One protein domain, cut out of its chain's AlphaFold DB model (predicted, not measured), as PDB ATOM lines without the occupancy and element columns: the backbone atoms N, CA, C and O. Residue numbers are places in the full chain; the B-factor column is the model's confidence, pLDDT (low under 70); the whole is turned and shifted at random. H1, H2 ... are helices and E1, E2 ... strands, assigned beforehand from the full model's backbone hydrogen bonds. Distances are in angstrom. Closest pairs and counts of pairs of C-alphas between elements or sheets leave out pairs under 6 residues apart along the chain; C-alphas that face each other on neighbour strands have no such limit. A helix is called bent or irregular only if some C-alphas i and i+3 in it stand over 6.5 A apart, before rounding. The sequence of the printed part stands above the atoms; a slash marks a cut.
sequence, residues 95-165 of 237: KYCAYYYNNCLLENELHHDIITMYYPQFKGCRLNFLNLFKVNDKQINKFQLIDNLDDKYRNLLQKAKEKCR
ATOM      1  N   LYS A  95     -19.148 -37.798 -12.347       92.88
ATOM      2  CA  LYS A  95     -19.017 -36.453 -11.768       92.88
ATOM      3  C   LYS A  95     -20.063 -36.205 -10.680       92.88
ATOM      4  O   LYS A  95     -19.727 -35.671  -9.623       92.88
ATOM      5  N   TYR A  96     -21.311 -36.592 -10.925       93.25
ATOM      6  CA  TYR A  96     -22.384 -36.470  -9.945       93.25
ATOM      7  C   TYR A  96     -22.105 -37.316  -8.697       93.25
ATOM      8  O   TYR A  96     -22.218 -36.804  -7.586       93.25
ATOM      9  N   CYS A  97     -21.658 -38.565  -8.858       91.12
ATOM     10  CA  CYS A  97     -21.267 -39.422  -7.739       91.12
ATOM     11  C   CYS A  97     -20.127 -38.814  -6.909       91.12
ATOM     12  O   CYS A  97     -20.209 -38.804  -5.683       91.12
ATOM     13  N   ALA A  98     -19.096 -38.268  -7.560       92.06
ATOM     14  CA  ALA A  98     -17.984 -37.612  -6.873       92.06
ATOM     15  C   ALA A  98     -18.449 -36.372  -6.088       92.06
ATOM     16  O   ALA A  98     -18.090 -36.200  -4.924       92.06
ATOM     17  N   TYR A  99     -19.292 -35.535  -6.698       93.69
ATOM     18  CA  TYR A  99     -19.867 -34.364  -6.037       93.69
ATOM     19  C   TYR A  99     -20.736 -34.750  -4.833       93.69
ATOM     20  O   TYR A  99     -20.586 -34.189  -3.750       93.69
ATOM     21  N   TYR A 100     -21.609 -35.744  -5.001       91.44
ATOM     22  CA  TYR A 100     -22.456 -36.261  -3.929       91.44
ATOM     23  C   TYR A 100     -21.622 -36.786  -2.754       91.44
ATOM     24  O   TYR A 100     -21.874 -36.435  -1.604       91.44
ATOM     25  N   TYR A 101     -20.584 -37.571  -3.045       90.56
ATOM     26  CA  TYR A 101     -19.697 -38.114  -2.025       90.56
ATOM     27  C   TYR A 101     -18.938 -37.020  -1.261       90.56
ATOM     28  O   TYR A 101     -18.873 -37.065  -0.032       90.56
ATOM     29  N   ASN A 102     -18.438 -35.998  -1.962       90.06
ATOM     30  CA  ASN A 102     -17.785 -34.852  -1.328       90.06
ATOM     31  C   ASN A 102     -18.737 -34.088  -0.400       90.06
ATOM     32  O   ASN A 102     -18.347 -33.734   0.710       90.06
ATOM     33  N   ASN A 103     -19.992 -33.882  -0.808       88.94
ATOM     34  CA  ASN A 103     -20.984 -33.240   0.053       88.94
ATOM     35  C   ASN A 103     -21.271 -34.068   1.308       88.94
ATOM     36  O   ASN A 103     -21.356 -33.504   2.393       88.94
ATOM     37  N   CYS A 104     -21.366 -35.395   1.194       87.62
ATOM     38  CA  CYS A 104     -21.531 -36.259   2.362       87.62
ATOM     39  C   CYS A 104     -20.328 -36.202   3.316       87.62
ATOM     40  O   CYS A 104     -20.513 -36.258   4.531       87.62
ATOM     41  N   LEU A 105     -19.101 -36.109   2.791       86.62
ATOM     42  CA  LEU A 105     -17.902 -35.927   3.615       86.62
ATOM     43  C   LEU A 105     -17.941 -34.589   4.356       86.62
ATOM     44  O   LEU A 105     -17.784 -34.575   5.575       86.62
ATOM     45  N   LEU A 106     -18.223 -33.500   3.637       87.12
ATOM     46  CA  LEU A 106     -18.334 -32.157   4.207       87.12
ATOM     47  C   LEU A 106     -19.424 -32.085   5.282       87.12
ATOM     48  O   LEU A 106     -19.218 -31.517   6.350       87.12
ATOM     49  N   GLU A 107     -20.584 -32.692   5.024       86.88
ATOM     50  CA  GLU A 107     -21.673 -32.759   5.990       86.88
ATOM     51  C   GLU A 107     -21.228 -33.489   7.264       86.88
ATOM     52  O   GLU A 107     -21.469 -33.013   8.372       86.88
ATOM     53  N   ASN A 108     -20.560 -34.636   7.144       84.19
ATOM     54  CA  ASN A 108     -20.096 -35.378   8.315       84.19
ATOM     55  C   ASN A 108     -18.983 -34.647   9.081       84.19
ATOM     56  O   ASN A 108     -18.953 -34.735  10.310       84.19
ATOM     57  N   GLU A 109     -18.104 -33.920   8.388       85.81
ATOM     58  CA  GLU A 109     -17.094 -33.052   9.004       85.81
ATOM     59  C   GLU A 109     -17.754 -31.920   9.796       85.81
ATOM     60  O   GLU A 109     -17.462 -31.753  10.977       85.81
ATOM     61  N   LEU A 110     -18.749 -31.241   9.220       86.69
ATOM     62  CA  LEU A 110     -19.517 -30.205   9.912       86.69
ATOM     63  C   LEU A 110     -20.208 -30.745  11.173       86.69
ATOM     64  O   LEU A 110     -20.151 -30.128  12.236       86.69
ATOM     65  N   HIS A 111     -20.827 -31.926  11.096       86.44
ATOM     66  CA  HIS A 111     -21.414 -32.552  12.283       86.44
ATOM     67  C   HIS A 111     -20.353 -32.919  13.328       86.44
ATOM     68  O   HIS A 111     -20.604 -32.779  14.527       86.44
ATOM     69  N   HIS A 112     -19.177 -33.379  12.900       85.56
ATOM     70  CA  HIS A 112     -18.066 -33.665  13.800       85.56
ATOM     71  C   HIS A 112     -17.581 -32.394  14.507       85.56
ATOM     72  O   HIS A 112     -17.435 -32.394  15.730       85.56
ATOM     73  N   ASP A 113     -17.419 -31.292  13.780       84.94
ATOM     74  CA  ASP A 113     -17.023 -30.000  14.337       84.94
ATOM     75  C   ASP A 113     -18.026 -29.504  15.380       84.94
ATOM     76  O   ASP A 113     -17.642 -29.120  16.487       84.94
ATOM     77  N   ILE A 114     -19.324 -29.624  15.095       85.69
ATOM     78  CA  ILE A 114     -20.382 -29.293  16.057       85.69
ATOM     79  C   ILE A 114     -20.266 -30.163  17.313       85.69
ATOM     80  O   ILE A 114     -20.304 -29.649  18.431       85.69
ATOM     81  N   ILE A 115     -20.080 -31.479  17.168       85.31
ATOM     82  CA  ILE A 115     -19.916 -32.375  18.322       85.31
ATOM     83  C   ILE A 115     -18.681 -31.991  19.136       85.31
ATOM     84  O   ILE A 115     -18.766 -31.954  20.363       85.31
ATOM     85  N   THR A 116     -17.549 -31.693  18.494       85.06
ATOM     86  CA  THR A 116     -16.309 -31.344  19.203       85.06
ATOM     87  C   THR A 116     -16.371 -29.975  19.878       85.06
ATOM     88  O   THR A 116     -15.732 -29.800  20.917       85.06
ATOM     89  N   MET A 117     -17.181 -29.043  19.364       84.19
ATOM     90  CA  MET A 117     -17.454 -27.756  20.008       84.19
ATOM     91  C   MET A 117     -18.146 -27.937  21.368       84.19
ATOM     92  O   MET A 117     -17.752 -27.303  22.345       84.19
ATOM     93  N   TYR A 118     -19.142 -28.828  21.457       83.12
ATOM     94  CA  TYR A 118     -19.859 -29.104  22.713       83.12
ATOM     95  C   TYR A 118     -19.167 -30.151  23.596       83.12
ATOM     96  O   TYR A 118     -19.281 -30.111  24.820       83.12
ATOM     97  N   TYR A 119     -18.452 -31.096  22.987       82.62
ATOM     98  CA  TYR A 119     -17.798 -32.214  23.658       82.62
ATOM     99  C   TYR A 119     -16.329 -32.304  23.216       82.62
ATOM    100  O   TYR A 119     -15.976 -33.151  22.387       82.62
ATOM    101  N   PRO A 120     -15.429 -31.497  23.812       80.69
ATOM    102  CA  PRO A 120     -14.023 -31.417  23.403       80.69
ATOM    103  C   PRO A 120     -13.275 -32.745  23.562       80.69
ATOM    104  O   PRO A 120     -12.255 -32.968  22.911       80.69
ATOM    105  N   GLN A 121     -13.803 -33.657  24.382       74.56
ATOM    106  CA  GLN A 121     -13.307 -35.023  24.509       74.56
ATOM    107  C   GLN A 121     -13.281 -35.773  23.174       74.56
ATOM    108  O   GLN A 121     -12.386 -36.574  22.998       74.56
ATOM    109  N   PHE A 122     -14.158 -35.489  22.204       74.94
ATOM    110  CA  PHE A 122     -14.147 -36.169  20.900       74.94
ATOM    111  C   PHE A 122     -13.182 -35.551  19.878       74.94
ATOM    112  O   PHE A 122     -13.034 -36.098  18.790       74.94
ATOM    113  N   LYS A 123     -12.465 -34.469  20.217       75.06
ATOM    114  CA  LYS A 123     -11.538 -33.766  19.306       75.06
ATOM    115  C   LYS A 123     -10.366 -34.634  18.823       75.06
ATOM    116  O   LYS A 123      -9.743 -34.339  17.808       75.06
ATOM    117  N   GLY A 124     -10.029 -35.695  19.559       67.94
ATOM    118  CA  GLY A 124      -9.019 -36.673  19.142       67.94
ATOM    119  C   GLY A 124      -9.528 -37.763  18.203       67.94
ATOM    120  O   GLY A 124      -8.714 -38.533  17.688       67.94
ATOM    121  N   CYS A 125     -10.838 -37.842  17.981       70.25
ATOM    122  CA  CYS A 125     -11.450 -38.797  17.070       70.25
ATOM    123  C   CYS A 125     -11.491 -38.184  15.671       70.25
ATOM    124  O   CYS A 125     -11.760 -36.998  15.527       70.25
ATOM    125  N   ARG A 126     -11.204 -38.970  14.636       68.44
ATOM    126  CA  ARG A 126     -11.303 -38.537  13.240       68.44
ATOM    127  C   ARG A 126     -12.175 -39.507  12.466       68.44
ATOM    128  O   ARG A 126     -12.181 -40.710  12.727       68.44
ATOM    129  N   LEU A 127     -12.900 -38.980  11.492       67.25
ATOM    130  CA  LEU A 127     -13.585 -39.791  10.496       67.25
ATOM    131  C   LEU A 127     -12.574 -40.143   9.396       67.25
ATOM    132  O   LEU A 127     -11.832 -39.284   8.927       67.25
ATOM    133  N   ASN A 128     -12.493 -41.417   9.011       66.25
ATOM    134  CA  ASN A 128     -11.708 -41.814   7.838       66.25
ATOM    135  C   ASN A 128     -12.381 -41.355   6.545       66.25
ATOM    136  O   ASN A 128     -13.568 -41.044   6.538       66.25
ATOM    137  N   PHE A 129     -11.663 -41.493   5.426       61.38
ATOM    138  CA  PHE A 129     -12.223 -41.335   4.083       61.38
ATOM    139  C   PHE A 129     -13.513 -42.157   3.870       61.38
ATOM    140  O   PHE A 129     -14.439 -41.699   3.223       61.38
ATOM    141  N   LEU A 130     -13.661 -43.327   4.502       62.19
ATOM    142  CA  LEU A 130     -14.898 -44.128   4.451       62.19
ATOM    143  C   LEU A 130     -16.001 -43.681   5.433       62.19
ATOM    144  O   LEU A 130     -16.917 -44.455   5.695       62.19
ATOM    145  N   ASN A 131     -15.914 -42.491   6.036       61.84
ATOM    146  CA  ASN A 131     -16.786 -42.044   7.134       61.84
ATOM    147  C   ASN A 131     -16.795 -42.979   8.361       61.84
ATOM    148  O   ASN A 131     -17.695 -42.929   9.197       61.84
ATOM    149  N   LEU A 132     -15.779 -43.832   8.494       65.69
ATOM    150  CA  LEU A 132     -15.629 -44.724   9.639       65.69
ATOM    151  C   LEU A 132     -14.925 -43.993  10.774       65.69
ATOM    152  O   LEU A 132     -13.849 -43.423  10.571       65.69
ATOM    153  N   PHE A 133     -15.520 -44.053  11.960       65.94
ATOM    154  CA  PHE A 133     -14.959 -43.501  13.185       65.94
ATOM    155  C   PHE A 133     -13.620 -44.174  13.512       65.94
ATOM    156  O   PHE A 133     -13.526 -45.399  13.550       65.94
ATOM    157  N   LYS A 134     -12.569 -43.376  13.715       66.69
ATOM    158  CA  LYS A 134     -11.286 -43.838  14.246       66.69
ATOM    159  C   LYS A 134     -10.820 -42.927  15.368       66.69
ATOM    160  O   LYS A 134     -10.782 -41.703  15.239       66.69
ATOM    161  N   VAL A 135     -10.398 -43.545  16.459       64.62
ATOM    162  CA  VAL A 135      -9.722 -42.866  17.563       64.62
ATOM    163  C   VAL A 135      -8.236 -42.758  17.215       64.62
ATOM    164  O   VAL A 135      -7.641 -43.737  16.776       64.62
ATOM    165  N   ASN A 136      -7.624 -41.580  17.377       61.47
ATOM    166  CA  ASN A 136      -6.173 -41.451  17.212       61.47
ATOM    167  C   ASN A 136      -5.423 -42.229  18.300       61.47
ATOM    168  O   ASN A 136      -5.709 -42.063  19.490       61.47
ATOM    169  N   ASP A 137      -4.366 -42.938  17.898       57.50
ATOM    170  CA  ASP A 137      -3.563 -43.798  18.778       57.50
ATOM    171  C   ASP A 137      -2.993 -43.070  20.009       57.50
ATOM    172  O   ASP A 137      -2.840 -43.644  21.084       57.50
ATOM    173  N   LYS A 138      -2.763 -41.756  19.898       56.12
ATOM    174  CA  LYS A 138      -2.235 -40.908  20.981       56.12
ATOM    175  C   LYS A 138      -3.219 -40.648  22.130       56.12
ATOM    176  O   LYS A 138      -2.793 -40.158  23.173       56.12
ATOM    177  N   GLN A 139      -4.515 -40.920  21.959       56.62
ATOM    178  CA  GLN A 139      -5.538 -40.683  22.989       56.62
ATOM    179  C   GLN A 139      -6.220 -41.961  23.492       56.62
ATOM    180  O   GLN A 139      -7.087 -41.871  24.361       56.62
ATOM    181  N   ILE A 140      -5.798 -43.139  23.019       55.59
ATOM    182  CA  ILE A 140      -6.379 -44.442  23.381       55.59
ATOM    183  C   ILE A 140      -6.504 -44.613  24.905       55.59
ATOM    184  O   ILE A 140      -7.576 -44.969  25.386       55.59
ATOM    185  N   ASN A 141      -5.486 -44.233  25.685       56.09
ATOM    186  CA  ASN A 141      -5.510 -44.378  27.150       56.09
ATOM    187  C   ASN A 141      -6.575 -43.511  27.858       56.09
ATOM    188  O   ASN A 141      -7.002 -43.852  28.954       56.09
ATOM    189  N   LYS A 142      -7.021 -42.392  27.260       57.69
ATOM    190  CA  LYS A 142      -8.109 -41.556  27.819       57.69
ATOM    191  C   LYS A 142      -9.499 -42.095  27.477       57.69
ATOM    192  O   LYS A 142     -10.456 -41.793  28.182       57.69
ATOM    193  N   PHE A 143      -9.604 -42.870  26.401       58.44
ATOM    194  CA  PHE A 143     -10.865 -43.390  25.882       58.44
ATOM    195  C   PHE A 143     -11.140 -44.844  26.274       58.44
ATOM    196  O   PHE A 143     -12.296 -45.243  26.270       58.44
ATOM    197  N   GLN A 144     -10.119 -45.601  26.690       56.38
ATOM    198  CA  GLN A 144     -10.250 -46.961  27.240       56.38
ATOM    199  C   GLN A 144     -11.131 -47.050  28.500       56.38
ATOM    200  O   GLN A 144     -11.576 -48.134  28.850       56.38
ATOM    201  N   LEU A 145     -11.394 -45.927  29.175       54.19
ATOM    202  CA  LEU A 145     -12.297 -45.839  30.330       54.19
ATOM    203  C   LEU A 145     -13.781 -45.688  29.946       54.19
ATOM    204  O   LEU A 145     -14.636 -45.693  30.828       54.19
ATOM    205  N   ILE A 146     -14.096 -45.502  28.662       59.88
ATOM    206  CA  ILE A 146     -15.462 -45.291  28.177       59.88
ATOM    207  C   ILE A 146     -15.873 -46.518  27.366       59.88
ATOM    208  O   ILE A 146     -15.608 -46.597  26.166       59.88
ATOM    209  N   ASP A 147     -16.564 -47.452  28.015       59.22
ATOM    210  CA  ASP A 147     -17.277 -48.518  27.312       59.22
ATOM    211  C   ASP A 147     -18.268 -47.897  26.303       59.22
ATOM    212  O   ASP A 147     -18.976 -46.932  26.607       59.22
ATOM    213  N   ASN A 148     -18.314 -48.447  25.086       69.19
ATOM    214  CA  ASN A 148     -19.240 -48.070  24.003       69.19
ATOM    215  C   ASN A 148     -19.100 -46.627  23.476       69.19
ATOM    216  O   ASN A 148     -20.086 -45.926  23.217       69.19
ATOM    217  N   LEU A 149     -17.864 -46.166  23.283       74.75
ATOM    218  CA  LEU A 149     -17.588 -44.835  22.740       74.75
ATOM    219  C   LEU A 149     -18.162 -44.629  21.328       74.75
ATOM    220  O   LEU A 149     -18.715 -43.563  21.045       74.75
ATOM    221  N   ASP A 150     -18.102 -45.659  20.484       74.06
ATOM    222  CA  ASP A 150     -18.653 -45.643  19.125       74.06
ATOM    223  C   ASP A 150     -20.167 -45.412  19.129       74.06
ATOM    224  O   ASP A 150     -20.668 -44.558  18.395       74.06
ATOM    225  N   ASP A 151     -20.902 -46.109  19.996       79.12
ATOM    226  CA  ASP A 151     -22.355 -45.956  20.111       79.12
ATOM    227  C   ASP A 151     -22.726 -44.580  20.657       79.12
ATOM    228  O   ASP A 151     -23.652 -43.925  20.171       79.12
ATOM    229  N   LYS A 152     -21.959 -44.084  21.632       81.62
ATOM    230  CA  LYS A 152     -22.142 -42.729  22.157       81.62
ATOM    231  C   LYS A 152     -21.899 -41.677  21.075       81.62
ATOM    232  O   LYS A 152     -22.683 -40.734  20.970       81.62
ATOM    233  N   TYR A 153     -20.862 -41.844  20.256       82.62
ATOM    234  CA  TYR A 153     -20.579 -40.946  19.141       82.62
ATOM    235  C   TYR A 153     -21.673 -41.006  18.073       82.62
ATOM    236  O   TYR A 153     -22.141 -39.961  17.632       82.62
ATOM    237  N   ARG A 154     -22.155 -42.199  17.708       81.75
ATOM    238  CA  ARG A 154     -23.270 -42.369  16.758       81.75
ATOM    239  C   ARG A 154     -24.550 -41.696  17.247       81.75
ATOM    240  O   ARG A 154     -25.193 -40.982  16.482       81.75
ATOM    241  N   ASN A 155     -24.873 -41.841  18.530       85.50
ATOM    242  CA  ASN A 155     -26.018 -41.171  19.143       85.50
ATOM    243  C   ASN A 155     -25.865 -39.641  19.133       85.50
ATOM    244  O   ASN A 155     -26.828 -38.919  18.876       85.50
ATOM    245  N   LEU A 156     -24.659 -39.125  19.399       84.12
ATOM    246  CA  LEU A 156     -24.371 -37.692  19.302       84.12
ATOM    247  C   LEU A 156     -24.444 -37.189  17.860       84.12
ATOM    248  O   LEU A 156     -24.991 -36.115  17.631       84.12
ATOM    249  N   LEU A 157     -23.970 -37.976  16.896       84.50
ATOM    250  CA  LEU A 157     -24.062 -37.680  15.469       84.50
ATOM    251  C   LEU A 157     -25.515 -37.595  15.008       84.50
ATOM    252  O   LEU A 157     -25.879 -36.653  14.311       84.50
ATOM    253  N   GLN A 158     -26.362 -38.529  15.438       85.31
ATOM    254  CA  GLN A 158     -27.788 -38.489  15.127       85.31
ATOM    255  C   GLN A 158     -28.459 -37.243  15.719       85.31
ATOM    256  O   GLN A 158     -29.163 -36.528  15.009       85.31
ATOM    257  N   LYS A 159     -28.178 -36.922  16.987       85.69
ATOM    258  CA  LYS A 159     -28.696 -35.702  17.626       85.69
ATOM    259  C   LYS A 159     -28.190 -34.428  16.951       85.69
ATOM    260  O   LYS A 159     -28.942 -33.466  16.834       85.69
ATOM    261  N   ALA A 160     -26.932 -34.406  16.507       84.75
ATOM    262  CA  ALA A 160     -26.374 -33.286  15.759       84.75
ATOM    263  C   ALA A 160     -27.101 -33.113  14.418       84.75
ATOM    264  O   ALA A 160     -27.539 -32.009  14.116       84.75
ATOM    265  N   LYS A 161     -27.340 -34.206  13.681       85.06
ATOM    266  CA  LYS A 161     -28.124 -34.198  12.433       85.06
ATOM    267  C   LYS A 161     -29.542 -33.682  12.627       85.06
ATOM    268  O   LYS A 161     -30.031 -32.894  11.826       85.06
ATOM    269  N   GLU A 162     -30.205 -34.098  13.700       85.44
ATOM    270  CA  GLU A 162     -31.539 -33.597  14.037       85.44
ATOM    271  C   GLU A 162     -31.513 -32.094  14.344       85.44
ATOM    272  O   GLU A 162     -32.361 -31.357  13.846       85.44
ATOM    273  N   LYS A 163     -30.515 -31.611  15.093       83.31
ATOM    274  CA  LYS A 163     -30.358 -30.181  15.401       83.31
ATOM    275  C   LYS A 163     -29.979 -29.325  14.193       83.31
ATOM    276  O   LYS A 163     -30.429 -28.191  14.113       83.31
ATOM    277  N   CYS A 164     -29.212 -29.864  13.251       83.06
ATOM    278  CA  CYS A 164     -28.821 -29.185  12.014       83.06
ATOM    279  C   CYS A 164     -29.894 -29.224  10.918       83.06
ATOM    280  O   CYS A 164     -29.639 -28.786   9.796       83.06
ATOM    281  N   ARG A 165     -31.104 -29.720  11.209       86.38
ATOM    282  CA  ARG A 165     -32.230 -29.591  10.280       86.38
ATOM    283  C   ARG A 165     -32.554 -28.124  10.033       86.38
ATOM    284  O   ARG A 165     -32.509 -27.305  10.949       86.38
TER     285      ARG A 165
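Overview. This is residues 95 to 165 of the 237 residues of an uncharacterized protein of Paramecium tetraurelia (UniProt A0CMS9). One long helix, H1, has a free first part that sticks out as an arm, residues 95 to 103; after H1 the backbone turns through the short H2 and folds back beside the later part of H1 as a small hairpin of two strands, E1 and E2. After the short H3, H4 comes past the hairpin with its first residues and meets the later part of H1 about perpendicular to it. The printed part has 71 residues, with four named helices and two named strands in the order H1, H2, E1, E2, H3, H4; the one sheet, E1 - E2, is antiparallel, and the class is mostly helix. The whole is only just compact, close to loose, with a radius of gyration of the C-alphas of 13.1 A, and elongated, spanning 43 by 26 by 18 A.

Arrangement. H1, residues 95 to 118, and H2, residues 120 to 124, touch only at the corner by their tight link, and only just, with 3 pairs of C-alphas within 8 A; the closest are those of Thr 116 and Lys 123, 5.4 A apart. E1, residues 125 to 127, comes closest to H1 at the C-alphas of Glu 109 and Leu 127, 7.7 A apart. E1 and E2, residues 133 to 135, form a hairpin, antiparallel at 148 degrees. N 126 and O 134 are 2.8 A apart, and N 134 and O 126 are 2.9 A apart, both within hydrogen-bond range. H3, residues 137 to 143, is close to H2 but not clearly touching, with the C-alphas of Gly 124 and Gln 139 closest at 6.6 A. H4, residues 149 to 163, touches H1 about perpendicular, at 77 degrees; the closest C-alphas are those of His 111 and Ala 160, 6.1 A apart, and H4 touches H1 with residues 156 to 161 alone, H1 touches H4 with residues 111 to 115 alone. H1 and H3 are apart. In H1 and H4 every O i to N i+4 pair is within hydrogen-bond range; H2 has 0 of 1, with 1 of 2 O i to N i+3 pairs, and H3 has 1 of 3, with 2 of 4.

Along the chain. H1 begins at C-alpha 95, (-19.017, -36.453, -11.768), and is 35.3 A long from first to last C-alpha. H2 is irregular, with C-alphas 121 and 124 7.1 A apart, and so is H3, with C-alphas 138 and 141 7.8 A apart. E1 begins at C-alpha 125, (-11.450, -38.797, 17.070). H4, 20.8 A long, ends at C-alpha 163, (-30.358, -30.181, 15.401).

Size, cuts and confidence. The two C-alphas farthest apart are those of Lys 95 and Leu 145, 43.7 A. Without residues 95 to 103, which stand free, the body of 62 residues spans 35 by 21 by 18 A. The printed part has no cut, and its links are tight. The mean pLDDT of the printed part is 76.8; residue 124 and residues 126 to 148 are under 70.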